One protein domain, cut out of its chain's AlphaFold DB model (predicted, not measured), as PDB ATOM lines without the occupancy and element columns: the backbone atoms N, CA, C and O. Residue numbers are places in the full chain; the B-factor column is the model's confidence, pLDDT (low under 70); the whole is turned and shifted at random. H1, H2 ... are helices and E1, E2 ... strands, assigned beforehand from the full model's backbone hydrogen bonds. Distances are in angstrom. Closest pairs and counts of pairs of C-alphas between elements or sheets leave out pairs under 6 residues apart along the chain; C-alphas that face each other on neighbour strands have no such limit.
ATOM      1  N   GLU A   2      44.419 -15.509 -40.021       60.25
ATOM      2  CA  GLU A   2      45.280 -15.432 -38.827       60.25
ATOM      3  C   GLU A   2      46.744 -15.803 -39.094       60.25
ATOM      4  O   GLU A   2      47.644 -15.073 -38.700       60.25
ATOM      5  N   LYS A   3      47.001 -16.872 -39.862       67.62
ATOM      6  CA  LYS A   3      48.370 -17.271 -40.235       67.62
ATOM      7  C   LYS A   3      49.127 -16.201 -41.036       67.62
ATOM      8  O   LYS A   3      50.335 -16.073 -40.871       67.62
ATOM      9  N   LYS A   4      48.434 -15.436 -41.889       76.75
ATOM     10  CA  LYS A   4      49.026 -14.352 -42.688       76.75
ATOM     11  C   LYS A   4      49.327 -13.138 -41.807       76.75
ATOM     12  O   LYS A   4      50.425 -12.608 -41.882       76.75
ATOM     13  N   LEU A   5      48.387 -12.745 -40.946       79.88
ATOM     14  CA  LEU A   5      48.585 -11.634 -40.010       79.88
ATOM     15  C   LEU A   5      49.715 -11.939 -39.020       79.88
ATOM     16  O   LEU A   5      50.618 -11.129 -38.863       79.88
ATOM     17  N   ALA A   6      49.740 -13.144 -38.448       80.69
ATOM     18  CA  ALA A   6      50.815 -13.581 -37.560       80.69
ATOM     19  C   ALA A   6      52.189 -13.582 -38.251       80.69
ATOM     20  O   ALA A   6      53.193 -13.246 -37.629       80.69
ATOM     21  N   PHE A   7      52.247 -13.934 -39.540       84.56
ATOM     22  CA  PHE A   7      53.478 -13.834 -40.323       84.56
ATOM     23  C   PHE A   7      53.929 -12.377 -40.494       84.56
ATOM     24  O   PHE A   7      55.101 -12.079 -40.300       84.56
ATOM     25  N   ARG A   8      53.000 -11.458 -40.782       84.88
ATOM     26  CA  ARG A   8      53.305 -10.027 -40.942       84.88
ATOM     27  C   ARG A   8      53.745  -9.366 -39.641       84.88
ATOM     28  O   ARG A   8      54.692  -8.591 -39.647       84.88
ATOM     29  N   VAL A   9      53.118  -9.721 -38.520       85.12
ATOM     30  CA  VAL A   9      53.565  -9.282 -37.188       85.12
ATOM     31  C   VAL A   9      55.001  -9.741 -36.930       85.12
ATOM     32  O   VAL A   9      55.826  -8.939 -36.502       85.12
ATOM     33  N   LYS A  10      55.332 -11.001 -37.249       87.38
ATOM     34  CA  LYS A  10      56.705 -11.517 -37.119       87.38
ATOM     35  C   LYS A  10      57.699 -10.783 -38.013       87.38
ATOM     36  O   LYS A  10      58.759 -10.416 -37.531       87.38
ATOM     37  N   GLU A  11      57.346 -10.521 -39.266       88.69
ATOM     38  CA  GLU A  11      58.194  -9.776 -40.209       88.69
ATOM     39  C   GLU A  11      58.539  -8.372 -39.681       88.69
ATOM     40  O   GLU A  11      59.688  -7.935 -39.745       88.69
ATOM     41  N   ILE A  12      57.562  -7.671 -39.098       87.44
ATOM     42  CA  ILE A  12      57.787  -6.355 -38.483       87.44
ATOM     43  C   ILE A  12      58.639  -6.491 -37.216       87.44
ATOM     44  O   ILE A  12      59.546  -5.688 -37.003       87.44
ATOM     45  N   GLN A  13      58.394  -7.520 -36.402       89.50
ATOM     46  CA  GLN A  13      59.156  -7.767 -35.176       89.50
ATOM     47  C   GLN A  13      60.624  -8.106 -35.462       89.50
ATOM     48  O   GLN A  13      61.501  -7.670 -34.722       89.50
ATOM     49  N   GLU A  14      60.907  -8.835 -36.542       89.81
ATOM     50  CA  GLU A  14      62.270  -9.118 -37.009       89.81
ATOM     51  C   GLU A  14      62.975  -7.856 -37.519       89.81
ATOM     52  O   GLU A  14      64.178  -7.696 -37.324       89.81
ATOM     53  N   LYS A  15      62.232  -6.934 -38.143       88.44
ATOM     54  CA  LYS A  15      62.767  -5.652 -38.618       88.44
ATOM     55  C   LYS A  15      63.049  -4.667 -37.480       88.44
ATOM     56  O   LYS A  15      63.976  -3.866 -37.591       88.44
ATOM     57  N   TYR A  16      62.268  -4.727 -36.403       87.44
ATOM     58  CA  TYR A  16      62.400  -3.859 -35.232       87.44
ATOM     59  C   TYR A  16      62.461  -4.680 -33.933       87.44
ATOM     60  O   TYR A  16      61.534  -4.621 -33.126       87.44
ATOM     61  N   PRO A  17      63.554  -5.428 -33.692       85.00
ATOM     62  CA  PRO A  17      63.665  -6.327 -32.540       85.00
ATOM     63  C   PRO A  17      63.648  -5.591 -31.193       85.00
ATOM     64  O   PRO A  17      63.210  -6.147 -30.191       85.00
ATOM     65  N   GLU A  18      64.063  -4.324 -31.183       88.00
ATOM     66  CA  GLU A  18      64.116  -3.478 -29.984       88.00
ATOM     67  C   GLU A  18      62.744  -2.885 -29.601       88.00
ATOM     68  O   GLU A  18      62.578  -2.359 -28.500       88.00
ATOM     69  N   LYS A  19      61.768  -2.910 -30.523       87.25
ATOM     70  CA  LYS A  19      60.455  -2.270 -30.365       87.25
ATOM     71  C   LYS A  19      59.360  -3.318 -30.191       87.25
ATOM     72  O   LYS A  19      59.392  -4.387 -30.800       87.25
ATOM     73  N   LYS A  20      58.346  -2.992 -29.386       89.50
ATOM     74  CA  LYS A  20      57.163  -3.845 -29.221       89.50
ATOM     75  C   LYS A  20      56.287  -3.756 -30.471       89.50
ATOM     76  O   LYS A  20      55.925  -2.650 -30.862       89.50
ATOM     77  N   VAL A  21      55.910  -4.881 -31.072       91.19
ATOM     78  CA  VAL A  21      54.942  -4.892 -32.181       91.19
ATOM     79  C   VAL A  21      53.554  -5.244 -31.661       91.19
ATOM     80  O   VAL A  21      53.380  -6.265 -31.002       91.19
ATOM     81  N   GLU A  22      52.562  -4.408 -31.962       91.81
ATOM     82  CA  GLU A  22      51.159  -4.644 -31.609       91.81
ATOM     83  C   GLU A  22      50.285  -4.766 -32.859       91.81
ATOM     84  O   GLU A  22      50.494  -4.083 -33.863       91.81
ATOM     85  N   LEU A  23      49.277  -5.632 -32.785       90.88
ATOM     86  CA  LEU A  23      48.238  -5.745 -33.800       90.88
ATOM     87  C   LEU A  23      47.053  -4.875 -33.388       90.88
ATOM     88  O   LEU A  23      46.554  -5.003 -32.275       90.88
ATOM     89  N   TRP A  24      46.578  -4.036 -34.297       91.50
ATOM     90  CA  TRP A  24      45.360  -3.255 -34.122       91.50
ATOM     91  C   TRP A  24      44.452  -3.462 -35.327       91.50
ATOM     92  O   TRP A  24      44.920  -3.679 -36.441       91.50
ATOM     93  N   THR A  25      43.147  -3.411 -35.105       89.19
ATOM     94  CA  THR A  25      42.133  -3.492 -36.160       89.19
ATOM     95  C   THR A  25      41.315  -2.221 -36.149       89.19
ATOM     96  O   THR A  25      41.008  -1.725 -35.065       89.19
ATOM     97  N   GLU A  26      40.975  -1.702 -37.317       89.12
ATOM     98  CA  GLU A  26      40.160  -0.503 -37.445       89.12
ATOM     99  C   GLU A  26      38.994  -0.731 -38.410       89.12
ATOM    100  O   GLU A  26      39.056  -1.605 -39.286       89.12
ATOM    101  N   ASP A  27      37.892  -0.040 -38.131       84.31
ATOM    102  CA  ASP A  27      36.668  -0.068 -38.921       84.31
ATOM    103  C   ASP A  27      35.889   1.248 -38.777       84.31
ATOM    104  O   ASP A  27      35.857   1.861 -37.697       84.31
ATOM    105  N   GLU A  28      35.181   1.640 -39.840       84.12
ATOM    106  CA  GLU A  28      34.315   2.810 -39.838       84.12
ATOM    107  C   GLU A  28      32.831   2.463 -39.790       84.12
ATOM    108  O   GLU A  28      32.223   1.944 -40.729       84.12
ATOM    109  N   HIS A  29      32.172   2.936 -38.736       82.69
ATOM    110  CA  HIS A  29      30.738   2.781 -38.577       82.69
ATOM    111  C   HIS A  29      29.985   4.098 -38.748       82.69
ATOM    112  O   HIS A  29      30.292   5.121 -38.136       82.69
ATOM    113  N   ARG A  30      28.906   4.086 -39.534       84.12
ATOM    114  CA  ARG A  30      28.037   5.260 -39.667       84.12
ATOM    115  C   ARG A  30      26.970   5.275 -38.582       84.12
ATOM    116  O   ARG A  30      26.058   4.453 -38.590       84.12
ATOM    117  N   ILE A  31      27.007   6.289 -37.725       81.62
ATOM    118  CA  ILE A  31      25.990   6.523 -36.699       81.62
ATOM    119  C   ILE A  31      25.118   7.687 -37.140       81.62
ATOM    120  O   ILE A  31      25.600   8.778 -37.427       81.62
ATOM    121  N   GLY A  32      23.807   7.487 -37.198       79.19
ATOM    122  CA  GLY A  32      22.925   8.541 -37.665       79.19
ATOM    123  C   GLY A  32      21.465   8.314 -37.356       79.19
ATOM    124  O   GLY A  32      21.035   7.248 -36.916       79.19
ATOM    125  N   LEU A  33      20.687   9.354 -37.628       72.12
ATOM    126  CA  LEU A  33      19.242   9.287 -37.559       72.12
ATOM    127  C   LEU A  33      18.759   8.452 -38.744       72.12
ATOM    128  O   LEU A  33      18.794   8.882 -39.892       72.12
ATOM    129  N   LYS A  34      18.311   7.234 -38.458       68.38
ATOM    130  CA  LYS A  34      17.517   6.431 -39.383       68.38
ATOM    131  C   LYS A  34      16.093   6.367 -38.837       68.38
ATOM    132  O   LYS A  34      15.930   6.126 -37.639       68.38
ATOM    133  N   PRO A  35      15.057   6.569 -39.666       68.44
ATOM    134  CA  PRO A  35      13.689   6.353 -39.227       68.44
ATOM    135  C   PRO A  35      13.522   4.949 -38.646       68.44
ATOM    136  O   PRO A  35      13.808   3.950 -39.310       68.44
ATOM    137  N   ILE A  36      13.072   4.881 -37.395       71.19
ATOM    138  CA  ILE A  36      12.757   3.616 -36.740       71.19
ATOM    139  C   ILE A  36      11.331   3.247 -37.127       71.19
ATOM    140  O   ILE A  36      10.375   3.939 -36.770       71.19
ATOM    141  N   TYR A  37      11.189   2.135 -37.838       73.88
ATOM    142  CA  TYR A  37       9.890   1.520 -38.065       73.88
ATOM    143  C   TYR A  37       9.497   0.726 -36.823       73.88
ATOM    144  O   TYR A  37      10.261  -0.104 -36.335       73.88
ATOM    145  N   ARG A  38       8.294   0.981 -36.310       74.62
ATOM    146  CA  ARG A  38       7.706   0.240 -35.192       74.62
ATOM    147  C   ARG A  38       6.402  -0.404 -35.644       74.62
ATOM    148  O   ARG A  38       5.655   0.193 -36.416       74.62
ATOM    149  N   ARG A  39       6.134  -1.616 -35.160       83.50
ATOM    150  CA  ARG A  39       4.829  -2.262 -35.334       83.50
ATOM    151  C   ARG A  39       3.852  -1.654 -34.333       83.50
ATOM    152  O   ARG A  39       4.216  -1.450 -33.177       83.50
ATOM    153  N   ASN A  66      42.416  -3.178 -30.217       89.19
ATOM    154  CA  ASN A  66      43.488  -4.136 -30.015       89.19
ATOM    155  C   ASN A  66      42.867  -5.490 -29.625       89.19
ATOM    156  O   ASN A  66      42.287  -5.600 -28.543       89.19
ATOM    157  N   PRO A  67      42.960  -6.531 -30.471       84.44
ATOM    158  CA  PRO A  67      42.344  -7.824 -30.190       84.44
ATOM    159  C   PRO A  67      43.000  -8.578 -29.023       84.44
ATOM    160  O   PRO A  67      42.365  -9.459 -28.454       84.44
ATOM    161  N   GLU A  68      44.247  -8.262 -28.664       83.88
ATOM    162  CA  GLU A  68      44.977  -8.945 -27.591       83.88
ATOM    163  C   GLU A  68      44.684  -8.324 -26.219       83.88
ATOM    164  O   GLU A  68      44.417  -9.044 -25.257       83.88
ATOM    165  N   SER A  69      44.692  -6.989 -26.123       85.69
ATOM    166  CA  SER A  69      44.402  -6.281 -24.867       85.69
ATOM    167  C   SER A  69      42.916  -5.972 -24.659       85.69
ATOM    168  O   SER A  69      42.498  -5.713 -23.531       85.69
ATOM    169  N   GLY A  70      42.114  -5.975 -25.728       84.75
ATOM    170  CA  GLY A  70      40.732  -5.486 -25.722       84.75
ATOM    171  C   GLY A  70      40.618  -3.960 -25.638       84.75
ATOM    172  O   GLY A  70      39.521  -3.437 -25.444       84.75
ATOM    173  N   GLU A  71      41.732  -3.235 -25.752       88.38
ATOM    174  CA  GLU A  71      41.745  -1.777 -25.711       88.38
ATOM    175  C   GLU A  71      41.071  -1.191 -26.952       88.38
ATOM    176  O   GLU A  71      41.239  -1.691 -28.065       88.38
ATOM    177  N   THR A  72      40.296  -0.124 -26.753       88.81
ATOM    178  CA  THR A  72      39.545   0.530 -27.828       88.81
ATOM    179  C   THR A  72      39.833   2.022 -27.856       88.81
ATOM    180  O   THR A  72      39.959   2.662 -26.813       88.81
ATOM    181  N   TYR A  73      39.913   2.583 -29.056       90.81
ATOM    182  CA  TYR A  73      40.116   4.008 -29.285       90.81
ATOM    183  C   TYR A  73      39.242   4.451 -30.452       90.81
ATOM    184  O   TYR A  73      39.070   3.694 -31.400       90.81
ATOM    185  N   TRP A  74      38.625   5.629 -30.390       90.31
ATOM    186  CA  TRP A  74      37.626   5.997 -31.393       90.31
ATOM    187  C   TRP A  74      37.469   7.500 -31.594       90.31
ATOM    188  O   TRP A  74      37.725   8.295 -30.691       90.31
ATOM    189  N   TRP A  75      36.989   7.870 -32.782       90.38
ATOM    190  CA  TRP A  75      36.745   9.251 -33.198       90.38
ATOM    191  C   TRP A  75      35.381   9.413 -33.853       90.38
ATOM    192  O   TRP A  75      34.975   8.586 -34.665       90.38
ATOM    193  N   LEU A  76      34.689  10.513 -33.544       88.56
ATOM    194  CA  LEU A  76      33.453  10.908 -34.220       88.56
ATOM    195  C   LEU A  76      33.728  12.059 -35.184       88.56
ATOM    196  O   LEU A  76      33.998  13.179 -34.757       88.56
ATOM    197  N   MET A  77      33.593  11.792 -36.479       87.19
ATOM    198  CA  MET A  77      33.876  12.750 -37.540       87.19
ATOM    199  C   MET A  77      32.633  13.031 -38.390       87.19
ATOM    200  O   MET A  77      31.833  12.135 -38.664       87.19
ATOM    201  N   PRO A  78      32.436  14.274 -38.861       84.88
ATOM    202  CA  PRO A  78      31.313  14.599 -39.740       84.88
ATOM    203  C   PRO A  78      31.491  14.044 -41.165       84.88
ATOM    204  O   PRO A  78      30.522  13.969 -41.920       84.88
ATOM    205  N   LEU A  79      32.717  13.676 -41.550       81.12
ATOM    206  CA  LEU A  79      33.114  13.318 -42.913       81.12
ATOM    207  C   LEU A  79      34.069  12.113 -42.900       81.12
ATOM    208  O   LEU A  79      34.799  11.923 -41.934       81.12
ATOM    209  N   VAL A  80      34.089  11.369 -44.012       81.38
ATOM    210  CA  VAL A  80      35.081  10.328 -44.353       81.38
ATOM    211  C   VAL A  80      35.737  10.718 -45.676       81.38
ATOM    212  O   VAL A  80      35.058  11.226 -46.566       81.38
ATOM    213  N   ASN A  81      37.045  10.522 -45.821       82.62
ATOM    214  CA  ASN A  81      37.985  11.629 -45.699       82.62
ATOM    215  C   ASN A  81      39.436  11.123 -45.594       82.62
ATOM    216  O   ASN A  81      39.797  10.702 -44.508       82.62
ATOM    217  N   HIS A  82      40.277  11.159 -46.639       82.88
ATOM    218  CA  HIS A  82      41.693  10.777 -46.477       82.88
ATOM    219  C   HIS A  82      42.483  11.773 -45.606       82.88
ATOM    220  O   HIS A  82      43.388  11.362 -44.891       82.88
ATOM    221  N   GLU A  83      42.131  13.064 -45.624       85.38
ATOM    222  CA  GLU A  83      42.754  14.083 -44.766       85.38
ATOM    223  C   GLU A  83      42.363  13.878 -43.300       85.38
ATOM    224  O   GLU A  83      43.224  13.874 -42.422       85.38
ATOM    225  N   VAL A  84      41.070  13.651 -43.055       87.12
ATOM    226  CA  VAL A  84      40.512  13.310 -41.743       87.12
ATOM    227  C   VAL A  84      41.136  12.019 -41.225       87.12
ATOM    228  O   VAL A  84      41.601  11.988 -40.094       87.12
ATOM    229  N   PHE A  85      41.222  10.982 -42.058       87.81
ATOM    230  CA  PHE A  85      41.823   9.713 -41.659       87.81
ATOM    231  C   PHE A  85      43.311   9.869 -41.323       87.81
ATOM    232  O   PHE A  85      43.761   9.357 -40.306       87.81
ATOM    233  N   SER A  86      44.072  10.658 -42.089       89.56
ATOM    234  CA  SER A  86      45.458  10.987 -41.735       89.56
ATOM    235  C   SER A  86      45.593  11.701 -40.390       89.56
ATOM    236  O   SER A  86      46.547  11.433 -39.665       89.56
ATOM    237  N   GLN A  87      44.668  12.604 -40.052       90.44
ATOM    238  CA  GLN A  87      44.661  13.270 -38.745       90.44
ATOM    239  C   GLN A  87      44.339  12.277 -37.626       90.44
ATOM    240  O   GLN A  87      45.077  12.209 -36.651       90.44
ATOM    241  N   VAL A  88      43.315  11.441 -37.815       91.38
ATOM    242  CA  VAL A  88      42.939  10.383 -36.865       91.38
ATOM    243  C   VAL A  88      44.105   9.419 -36.621       91.38
ATOM    244  O   VAL A  88      44.388   9.084 -35.473       91.38
ATOM    245  N   LEU A  89      44.831   9.013 -37.670       91.75
ATOM    246  CA  LEU A  89      46.028   8.178 -37.533       91.75
ATOM    247  C   LEU A  89      47.152   8.899 -36.783       91.75
ATOM    248  O   LEU A  89      47.835   8.269 -35.979       91.75
ATOM    249  N   ALA A  90      47.367  10.193 -37.038       92.25
ATOM    250  CA  ALA A  90      48.381  10.978 -36.337       92.25
ATOM    251  C   ALA A  90      48.072  11.089 -34.839       92.25
ATOM    252  O   ALA A  90      48.956  10.856 -34.014       92.25
ATOM    253  N   ASP A  91      46.815  11.357 -34.493       92.94
ATOM    254  CA  ASP A  91      46.365  11.423 -33.107       92.94
ATOM    255  C   ASP A  91      46.433  10.048 -32.432       92.94
ATOM    256  O   ASP A  91      46.891   9.944 -31.296       92.94
ATOM    257  N   PHE A  92      46.070   8.976 -33.142       92.44
ATOM    258  CA  PHE A  92      46.239   7.597 -32.677       92.44
ATOM    259  C   PHE A  92      47.716   7.274 -32.398       92.44
ATOM    260  O   PHE A  92      48.054   6.782 -31.320       92.44
ATOM    261  N   ALA A  93      48.618   7.616 -33.323       92.56
ATOM    262  CA  ALA A  93      50.056   7.435 -33.144       92.56
ATOM    263  C   ALA A  93      50.592   8.216 -31.944       92.56
ATOM    264  O   ALA A  93      51.384   7.682 -31.168       92.56
ATOM    265  N   GLN A  94      50.138   9.455 -31.758       92.31
ATOM    266  CA  GLN A  94      50.534  10.282 -30.627       92.31
ATOM    267  C   GLN A  94      49.998   9.737 -29.301       92.31
ATOM    268  O   GLN A  94      50.759   9.652 -28.341       92.31
ATOM    269  N   HIS A  95      48.717   9.360 -29.243       91.00
ATOM    270  CA  HIS A  95      48.065   8.855 -28.034       91.00
ATOM    271  C   HIS A  95      48.759   7.603 -27.504       91.00
ATOM    272  O   HIS A  95      48.983   7.465 -26.303       91.00
ATOM    273  N   PHE A  96      49.138   6.715 -28.418       89.38
ATOM    274  CA  PHE A  96      49.793   5.467 -28.079       89.38
ATOM    275  C   PHE A  96      51.325   5.575 -28.058       89.38
ATOM    276  O   PHE A  96      51.963   4.638 -27.605       89.38
ATOM    277  N   GLU A  97      51.940   6.678 -28.482       89.88
ATOM    278  CA  GLU A  97      53.401   6.809 -28.646       89.88
ATOM    279  C   GLU A  97      54.008   5.814 -29.659       89.88
ATOM    280  O   GLU A  97      55.112   5.282 -29.482       89.88
ATOM    281  N   ILE A  98      53.274   5.557 -30.743       90.81
ATOM    282  CA  ILE A  98      53.706   4.706 -31.859       90.81
ATOM    283  C   ILE A  98      54.906   5.359 -32.569       90.81
ATOM    284  O   ILE A  98      55.006   6.580 -32.665       90.81
ATOM    285  N   GLY A  99      55.860   4.539 -33.012       85.12
ATOM    286  CA  GLY A  99      57.079   4.958 -33.706       85.12
ATOM    287  C   GLY A  99      58.291   5.151 -32.789       85.12
ATOM    288  O   GLY A  99      59.421   4.954 -33.234       85.12
ATOM    289  N   LYS A 100      58.096   5.435 -31.492       85.25
ATOM    290  CA  LYS A 100      59.206   5.541 -30.522       85.25
ATOM    291  C   LYS A 100      59.661   4.165 -30.034       85.25
ATOM    292  O   LYS A 100      60.714   3.680 -30.435       85.25
ATOM    293  N   ASN A 101      58.829   3.527 -29.210       85.94
ATOM    294  CA  ASN A 101      59.140   2.249 -28.553       85.94
ATOM    295  C   ASN A 101      58.292   1.087 -29.079       85.94
ATOM    296  O   ASN A 101      58.505  -0.064 -28.694       85.94
ATOM    297  N   LYS A 102      57.310   1.384 -29.934       91.06
ATOM    298  CA  LYS A 102      56.412   0.381 -30.485       91.06
ATOM    299  C   LYS A 102      56.040   0.649 -31.929       91.06
ATOM    300  O   LYS A 102      55.983   1.797 -32.365       91.06
ATOM    301  N   GLU A 103      55.764  -0.431 -32.629       92.25
ATOM    302  CA  GLU A 103      55.291  -0.469 -34.003       92.25
ATOM    303  C   GLU A 103      53.897  -1.099 -33.995       92.25
ATOM    304  O   GLU A 103      53.617  -2.001 -33.203       92.25
ATOM    305  N   VAL A 104      53.012  -0.633 -34.865       93.19
ATOM    306  CA  VAL A 104      51.644  -1.137 -34.958       93.19
ATOM    307  C   VAL A 104      51.382  -1.658 -36.357       93.19
ATOM    308  O   VAL A 104      51.550  -0.936 -37.337       93.19
ATOM    309  N   LEU A 105      50.931  -2.908 -36.444       92.00
ATOM    310  CA  LEU A 105      50.277  -3.432 -37.635       92.00
ATOM    311  C   LEU A 105      48.789  -3.100 -37.539       92.00
ATOM    312  O   LEU A 105      48.065  -3.723 -36.763       92.00
ATOM    313  N   LEU A 106      48.347  -2.109 -38.308       91.31
ATOM    314  CA  LEU A 106      46.956  -1.696 -38.380       91.31
ATOM    315  C   LEU A 106      46.257  -2.429 -39.526       91.31
ATOM    316  O   LEU A 106      46.604  -2.269 -40.698       91.31
ATOM    317  N   VAL A 107      45.273  -3.240 -39.168       88.56
ATOM    318  CA  VAL A 107      44.455  -4.010 -40.096       88.56
ATOM    319  C   VAL A 107      43.209  -3.213 -40.444       88.56
ATOM    320  O   VAL A 107      42.444  -2.858 -39.549       88.56
ATOM    321  N   LEU A 108      43.017  -2.972 -41.736       85.06
ATOM    322  CA  LEU A 108      41.916  -2.180 -42.280       85.06
ATOM    323  C   LEU A 108      41.026  -3.023 -43.191       85.06
ATOM    324  O   LEU A 108      41.482  -3.991 -43.821       85.06
ATOM    325  N   ASP A 109      39.767  -2.610 -43.304       74.88
ATOM    326  CA  ASP A 109      38.875  -3.086 -44.349       74.88
ATOM    327  C   ASP A 109      39.402  -2.645 -45.737       74.88
ATOM    328  O   ASP A 109      40.241  -1.753 -45.895       74.88
ATOM    329  N   GLY A 110      38.979  -3.338 -46.791       61.28
ATOM    330  CA  GLY A 110      39.455  -3.075 -48.150       61.28
ATOM    331  C   GLY A 110      38.848  -1.827 -48.804       61.28
ATOM    332  O   GLY A 110      38.805  -1.777 -50.041       61.28
ATOM    333  N   ALA A 111      38.302  -0.863 -48.053       61.97
ATOM    334  CA  ALA A 111      37.598   0.257 -48.649       61.97
ATOM    335  C   ALA A 111      38.515   1.072 -49.573       61.97
ATOM    336  O   ALA A 111      39.654   1.436 -49.270       61.97
ATOM    337  N   ARG A 112      37.981   1.382 -50.764       54.53
ATOM    338  CA  ARG A 112      38.710   1.987 -51.898       54.53
ATOM    339  C   ARG A 112      39.416   3.309 -51.582       54.53
ATOM    340  O   ARG A 112      40.226   3.753 -52.388       54.53
ATOM    341  N   TRP A 113      39.104   3.960 -50.469       61.62
ATOM    342  CA  TRP A 113      39.654   5.261 -50.104       61.62
ATOM    343  C   TRP A 113      40.882   5.177 -49.178       61.62
ATOM    344  O   TRP A 113      41.651   6.139 -49.147       61.62
ATOM    345  N   HIS A 114      41.162   4.029 -48.547       55.88
ATOM    346  CA  HIS A 114      42.412   3.817 -47.796       55.88
ATOM    347  C   HIS A 114      43.660   3.703 -48.687       55.88
ATOM    348  O   HIS A 114      44.785   3.773 -48.204       55.88
ATOM    349  N   THR A 115      43.481   3.544 -50.001       57.12
ATOM    350  CA  THR A 115      44.576   3.399 -50.979       57.12
ATOM    351  C   THR A 115      44.883   4.693 -51.739       57.12
ATOM    352  O   THR A 115      45.613   4.684 -52.733       57.12
ATOM    353  N   SER A 116      44.347   5.832 -51.283       63.03
ATOM    354  CA  SER A 116      44.675   7.131 -51.871       63.03
ATOM    355  C   SER A 116      46.161   7.446 -51.689       63.03
ATOM    356  O   SER A 116      46.683   7.410 -50.577       63.03
ATOM    357  N   LYS A 117      46.839   7.842 -52.774       61.81
ATOM    358  CA  LYS A 117      48.252   8.270 -52.752       61.81
ATOM    359  C   LYS A 117      48.518   9.475 -51.837       61.81
ATOM    360  O   LYS A 117      49.671   9.743 -51.523       61.81
ATOM    361  N   SER A 118      47.473  10.197 -51.433       71.06
ATOM    362  CA  SER A 118      47.568  11.361 -50.546       71.06
ATOM    363  C   SER A 118      47.496  11.013 -49.056       71.06
ATOM    364  O   SER A 118      47.555  11.922 -48.229       71.06
ATOM    365  N   LEU A 119      47.337   9.734 -48.693       79.38
ATOM    366  CA  LEU A 119      47.261   9.324 -47.294       79.38
ATOM    367  C   LEU A 119      48.628   9.474 -46.611       79.38
ATOM    368  O   LEU A 119      49.604   8.827 -46.989       79.38
ATOM    369  N   LYS A 120      48.691  10.322 -45.583       84.25
ATOM    370  CA  LYS A 120      49.851  10.443 -44.694       84.25
ATOM    371  C   LYS A 120      49.720   9.421 -43.574       84.25
ATOM    372  O   LYS A 120      48.769   9.494 -42.795       84.25
ATOM    373  N   ILE A 121      50.667   8.492 -43.519       86.69
ATOM    374  CA  ILE A 121      50.751   7.451 -42.495       86.69
ATOM    375  C   ILE A 121      51.869   7.859 -41.524       86.69
ATOM    376  O   ILE A 121      52.986   8.112 -41.985       86.69
ATOM    377  N   PRO A 122      51.588   7.979 -40.215       89.25
ATOM    378  CA  PRO A 122      52.609   8.247 -39.207       89.25
ATOM    379  C   PRO A 122      53.687   7.163 -39.157       89.25
ATOM    380  O   PRO A 122      53.439   5.998 -39.470       89.25
ATOM    381  N   GLU A 123      54.888   7.542 -38.718       89.38
ATOM    382  CA  GLU A 123      55.973   6.586 -38.506       89.38
ATOM    383  C   GLU A 123      55.572   5.526 -37.471       89.38
ATOM    384  O   GLU A 123      54.959   5.825 -36.447       89.38
ATOM    385  N   GLY A 124      55.918   4.273 -37.751       88.94
ATOM    386  CA  GLY A 124      55.622   3.146 -36.876       88.94
ATOM    387  C   GLY A 124      54.274   2.465 -37.116       88.94
ATOM    388  O   GLY A 124      54.007   1.436 -36.498       88.94
ATOM    389  N   ILE A 125      53.432   2.998 -38.009       92.25
ATOM    390  CA  ILE A 125      52.180   2.357 -38.427       92.25
ATOM    391  C   ILE A 125      52.385   1.643 -39.765       92.25
ATOM    392  O   ILE A 125      52.741   2.252 -40.774       92.25
ATOM    393  N   HIS A 126      52.097   0.345 -39.783       90.38
ATOM    394  CA  HIS A 126      52.124  -0.513 -40.965       90.38
ATOM    395  C   HIS A 126      50.690  -0.904 -41.307       90.38
ATOM    396  O   HIS A 126      50.003  -1.472 -40.466       90.38
ATOM    397  N   LEU A 127      50.226  -0.607 -42.520       89.44
ATOM    398  CA  LEU A 127      48.863  -0.947 -42.942       89.44
ATOM    399  C   LEU A 127      48.819  -2.330 -43.600       89.44
ATOM    400  O   LEU A 127      49.610  -2.617 -44.500       89.44
ATOM    401  N   GLU A 128      47.855  -3.160 -43.208       86.81
ATOM    402  CA  GLU A 128      47.528  -4.418 -43.885       86.81
ATOM    403  C   GLU A 128      46.028  -4.463 -44.196       86.81
ATOM    404  O   GLU A 128      45.186  -4.286 -43.320       86.81
ATOM    405  N   PHE A 129      45.693  -4.711 -45.460       82.81
ATOM    406  CA  PHE A 129      44.308  -4.727 -45.925       82.81
ATOM    407  C   PHE A 129      43.737  -6.142 -45.915       82.81
ATOM    408  O   PHE A 129      44.349  -7.080 -46.446       82.81
ATOM    409  N   LEU A 130      42.541  -6.287 -45.351       75.62
ATOM    410  CA  LEU A 130      41.784  -7.530 -45.415       75.62
ATOM    411  C   LEU A 130      41.309  -7.810 -46.857       75.62
ATOM    412  O   LEU A 130      41.054  -6.881 -47.632       75.62
ATOM    413  N   PRO A 131      41.189  -9.091 -47.256       66.75
ATOM    414  CA  PRO A 131      40.554  -9.454 -48.513       66.75
ATOM    415  C   PRO A 131      39.097  -8.982 -48.522       66.75
ATOM    416  O   PRO A 131      38.438  -8.900 -47.488       66.75
ATOM    417  N   SER A 132      38.598  -8.652 -49.710       56.62
ATOM    418  CA  SER A 132      37.265  -8.072 -49.879       56.62
ATOM    419  C   SER A 132      36.158  -8.988 -49.340       56.62
ATOM    420  O   SER A 132      36.174 -10.187 -49.611       56.62
ATOM    421  N   TYR A 133      35.160  -8.388 -48.679       49.06
ATOM    422  CA  TYR A 133      33.948  -9.038 -48.155       49.06
ATOM    423  C   TYR A 133      34.188 -10.069 -47.034       49.06
ATOM    424  O   TYR A 133      33.746 -11.210 -47.141       49.06
ATOM    425  N   SER A 134      34.856  -9.673 -45.946       52.03
ATOM    426  CA  SER A 134      34.939 -10.490 -44.718       52.03
ATOM    427  C   SER A 134      34.640  -9.690 -43.436       52.03
ATOM    428  O   SER A 134      35.514  -9.595 -42.571       52.03
ATOM    429  N   PRO A 135      33.431  -9.101 -43.315       52.06
ATOM    430  CA  PRO A 135      33.012  -8.338 -42.130       52.06
ATOM    431  C   PRO A 135      33.096  -9.167 -40.838       52.06
ATOM    432  O   PRO A 135      33.612  -8.706 -39.824       52.06
ATOM    433  N   GLU A 136      32.767 -10.465 -40.902       48.62
ATOM    434  CA  GLU A 136      32.833 -11.384 -39.756       48.62
ATOM    435  C   GLU A 136      34.241 -11.597 -39.162       48.62
ATOM    436  O   GLU A 136      34.387 -12.272 -38.143       48.62
ATOM    437  N   LEU A 137      35.281 -11.051 -39.800       49.84
ATOM    438  CA  LEU A 137      36.679 -11.171 -39.390       49.84
ATOM    439  C   LEU A 137      37.245  -9.881 -38.781       49.84
ATOM    440  O   LEU A 137      38.425  -9.868 -38.432       49.84
ATOM    441  N   GLN A 138      36.437  -8.825 -38.621       53.72
ATOM    442  CA  GLN A 138      36.838  -7.584 -37.956       53.72
ATOM    443  C   GLN A 138      36.412  -7.589 -36.475       53.72
ATOM    444  O   GLN A 138      35.225  -7.469 -36.170       53.72
ATOM    445  N   PRO A 139      37.359  -7.662 -35.515       49.41
ATOM    446  CA  PRO A 139      37.063  -7.522 -34.085       49.41
ATOM    447  C   PRO A 139      36.321  -6.220 -33.751       49.41
ATOM    448  O   PRO A 139      35.512  -6.187 -32.823       49.41
ATOM    449  N   ALA A 140      36.554  -5.169 -34.543       52.25
ATOM    450  CA  ALA A 140      35.876  -3.885 -34.440       52.25
ATOM    451  C   ALA A 140      34.346  -3.974 -34.634       52.25
ATOM    452  O   ALA A 140      33.621  -3.248 -33.955       52.25
ATOM    453  N   GLU A 141      33.830  -4.925 -35.428       47.38
ATOM    454  CA  GLU A 141      32.378  -5.117 -35.598       47.38
ATOM    455  C   GLU A 141      31.694  -5.663 -34.334       47.38
ATOM    456  O   GLU A 141      30.517  -5.395 -34.083       47.38
ATOM    457  N   SER A 142      32.427  -6.411 -33.500       51.84
ATOM    458  CA  SER A 142      31.910  -6.948 -32.232       51.84
ATOM    459  C   SER A 142      31.957  -5.929 -31.087       51.84
ATOM    460  O   SER A 142      31.329  -6.145 -30.047       51.84
ATOM    461  N   ALA A 143      32.684  -4.824 -31.272       47.62
ATOM    462  CA  ALA A 143      33.005  -3.851 -30.236       47.62
ATOM    463  C   ALA A 143      32.537  -2.398 -30.486       47.62
ATOM    464  O   ALA A 143      33.099  -1.508 -29.838       47.62
TER     465      ALA A 143
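AT A GLANCE: This is residues 2 to 39 and 66 to 143 of the 152 residues of the protein "DDE_3 domain-containing protein" of Crocosphaera subtropica (strain ATCC 51142 / BH68) (UniProt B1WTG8). A small, strongly twisted sheet of three parallel strands makes the core, with H1 over one face and H2, on the far side of the body from H1, only grazing it. E1, the longest strand, pairs with its one neighbour E3 through residues 20 to 26 and runs on well past it, and residues 32 to 39, of which 32 to 33 belong to E1, stick out as a thin arm; E2 lies beside H2. The printed part has 116 residues, with three named helices and four named strands in the order H1 E1 E2 H2 E3 E4 H3; the sheet's order is E1 E3 E4, and the class is mixed, helices and strands. The whole is compact, with a radius of gyration of the C-alphas of 15.6 A, yet only just elongated, with spans of 58 by 30 by 26 A.

HOW THE PARTS SIT: H1, residues 2 to 15, is on the sheet of E1, residues 20 to 33, E3, residues 102 to 108, and E4, residues 125 to 129, as two layers, a helix on one face of a sheet. Its height over the sheet is 8.8 A, and it lies over E1 and E3. On the local plane it stands at 30.4 degrees to E3, only just slantwise to the strands. The closest C-alphas of H1 and E1 are those of Gln 13 and Val 21, 5.9 A apart. The edge strand E1 is parallel to the inner strand E3 at 40 degrees, with N 22 and O 103 within hydrogen-bond range at 2.9 A. E2, residues 72 to 77, pairs with no named strand but is near E1, with 13 pairs of C-alphas within 10 A. H2, residues 82 to 96, comes closest to E2 at the C-alphas of Trp 75 and Val 88, 7.3 A apart, and only grazes the sheet with residues 89 to 96. E3 is parallel to the edge strand E4 at 24 degrees, with N 126 and O 104 at 2.8 A. H3, residues 139 to 142, only grazes the sheet with residues 139 to 141; the C-alphas of Asp 27 and Ala 140, the closest of E1 and H3, are 5.9 A apart. Every O i to N i+4 pair is within hydrogen-bond range in H1 and H2, while H3 is too short for such a pair.

IN THESE COORDINATES: H1 begins at C-alpha 2, (45.280, -15.432, -38.827), and is 20.0 A long. E1 measures 41.0 A and ends at C-alpha 33, (19.242, 9.287, -37.559). E2 measures 16.6 A, H2 20.8 A, E3 18.9 A and E4 13.0 A. H3, 5.5 A long, ends at C-alpha 142, (31.910, -6.948, -32.232).

THE WHOLE: The C-alphas of Glu 18 and Arg 39, 59.5 A apart, are the two farthest apart. Residues 40 to 65 are not printed, and C-alphas 39 and 66 are 39.1 A apart across this cut. Residues 32 to 39 stand free; the body without them spans 39 by 28 by 28 A. The link from E3 to E4 is long, with 16 residues. The mean pLDDT of the printed part is 80.0; it is under 70 at residues 2 to 3, 34 to 35, 110 to 117 and 131 to 143.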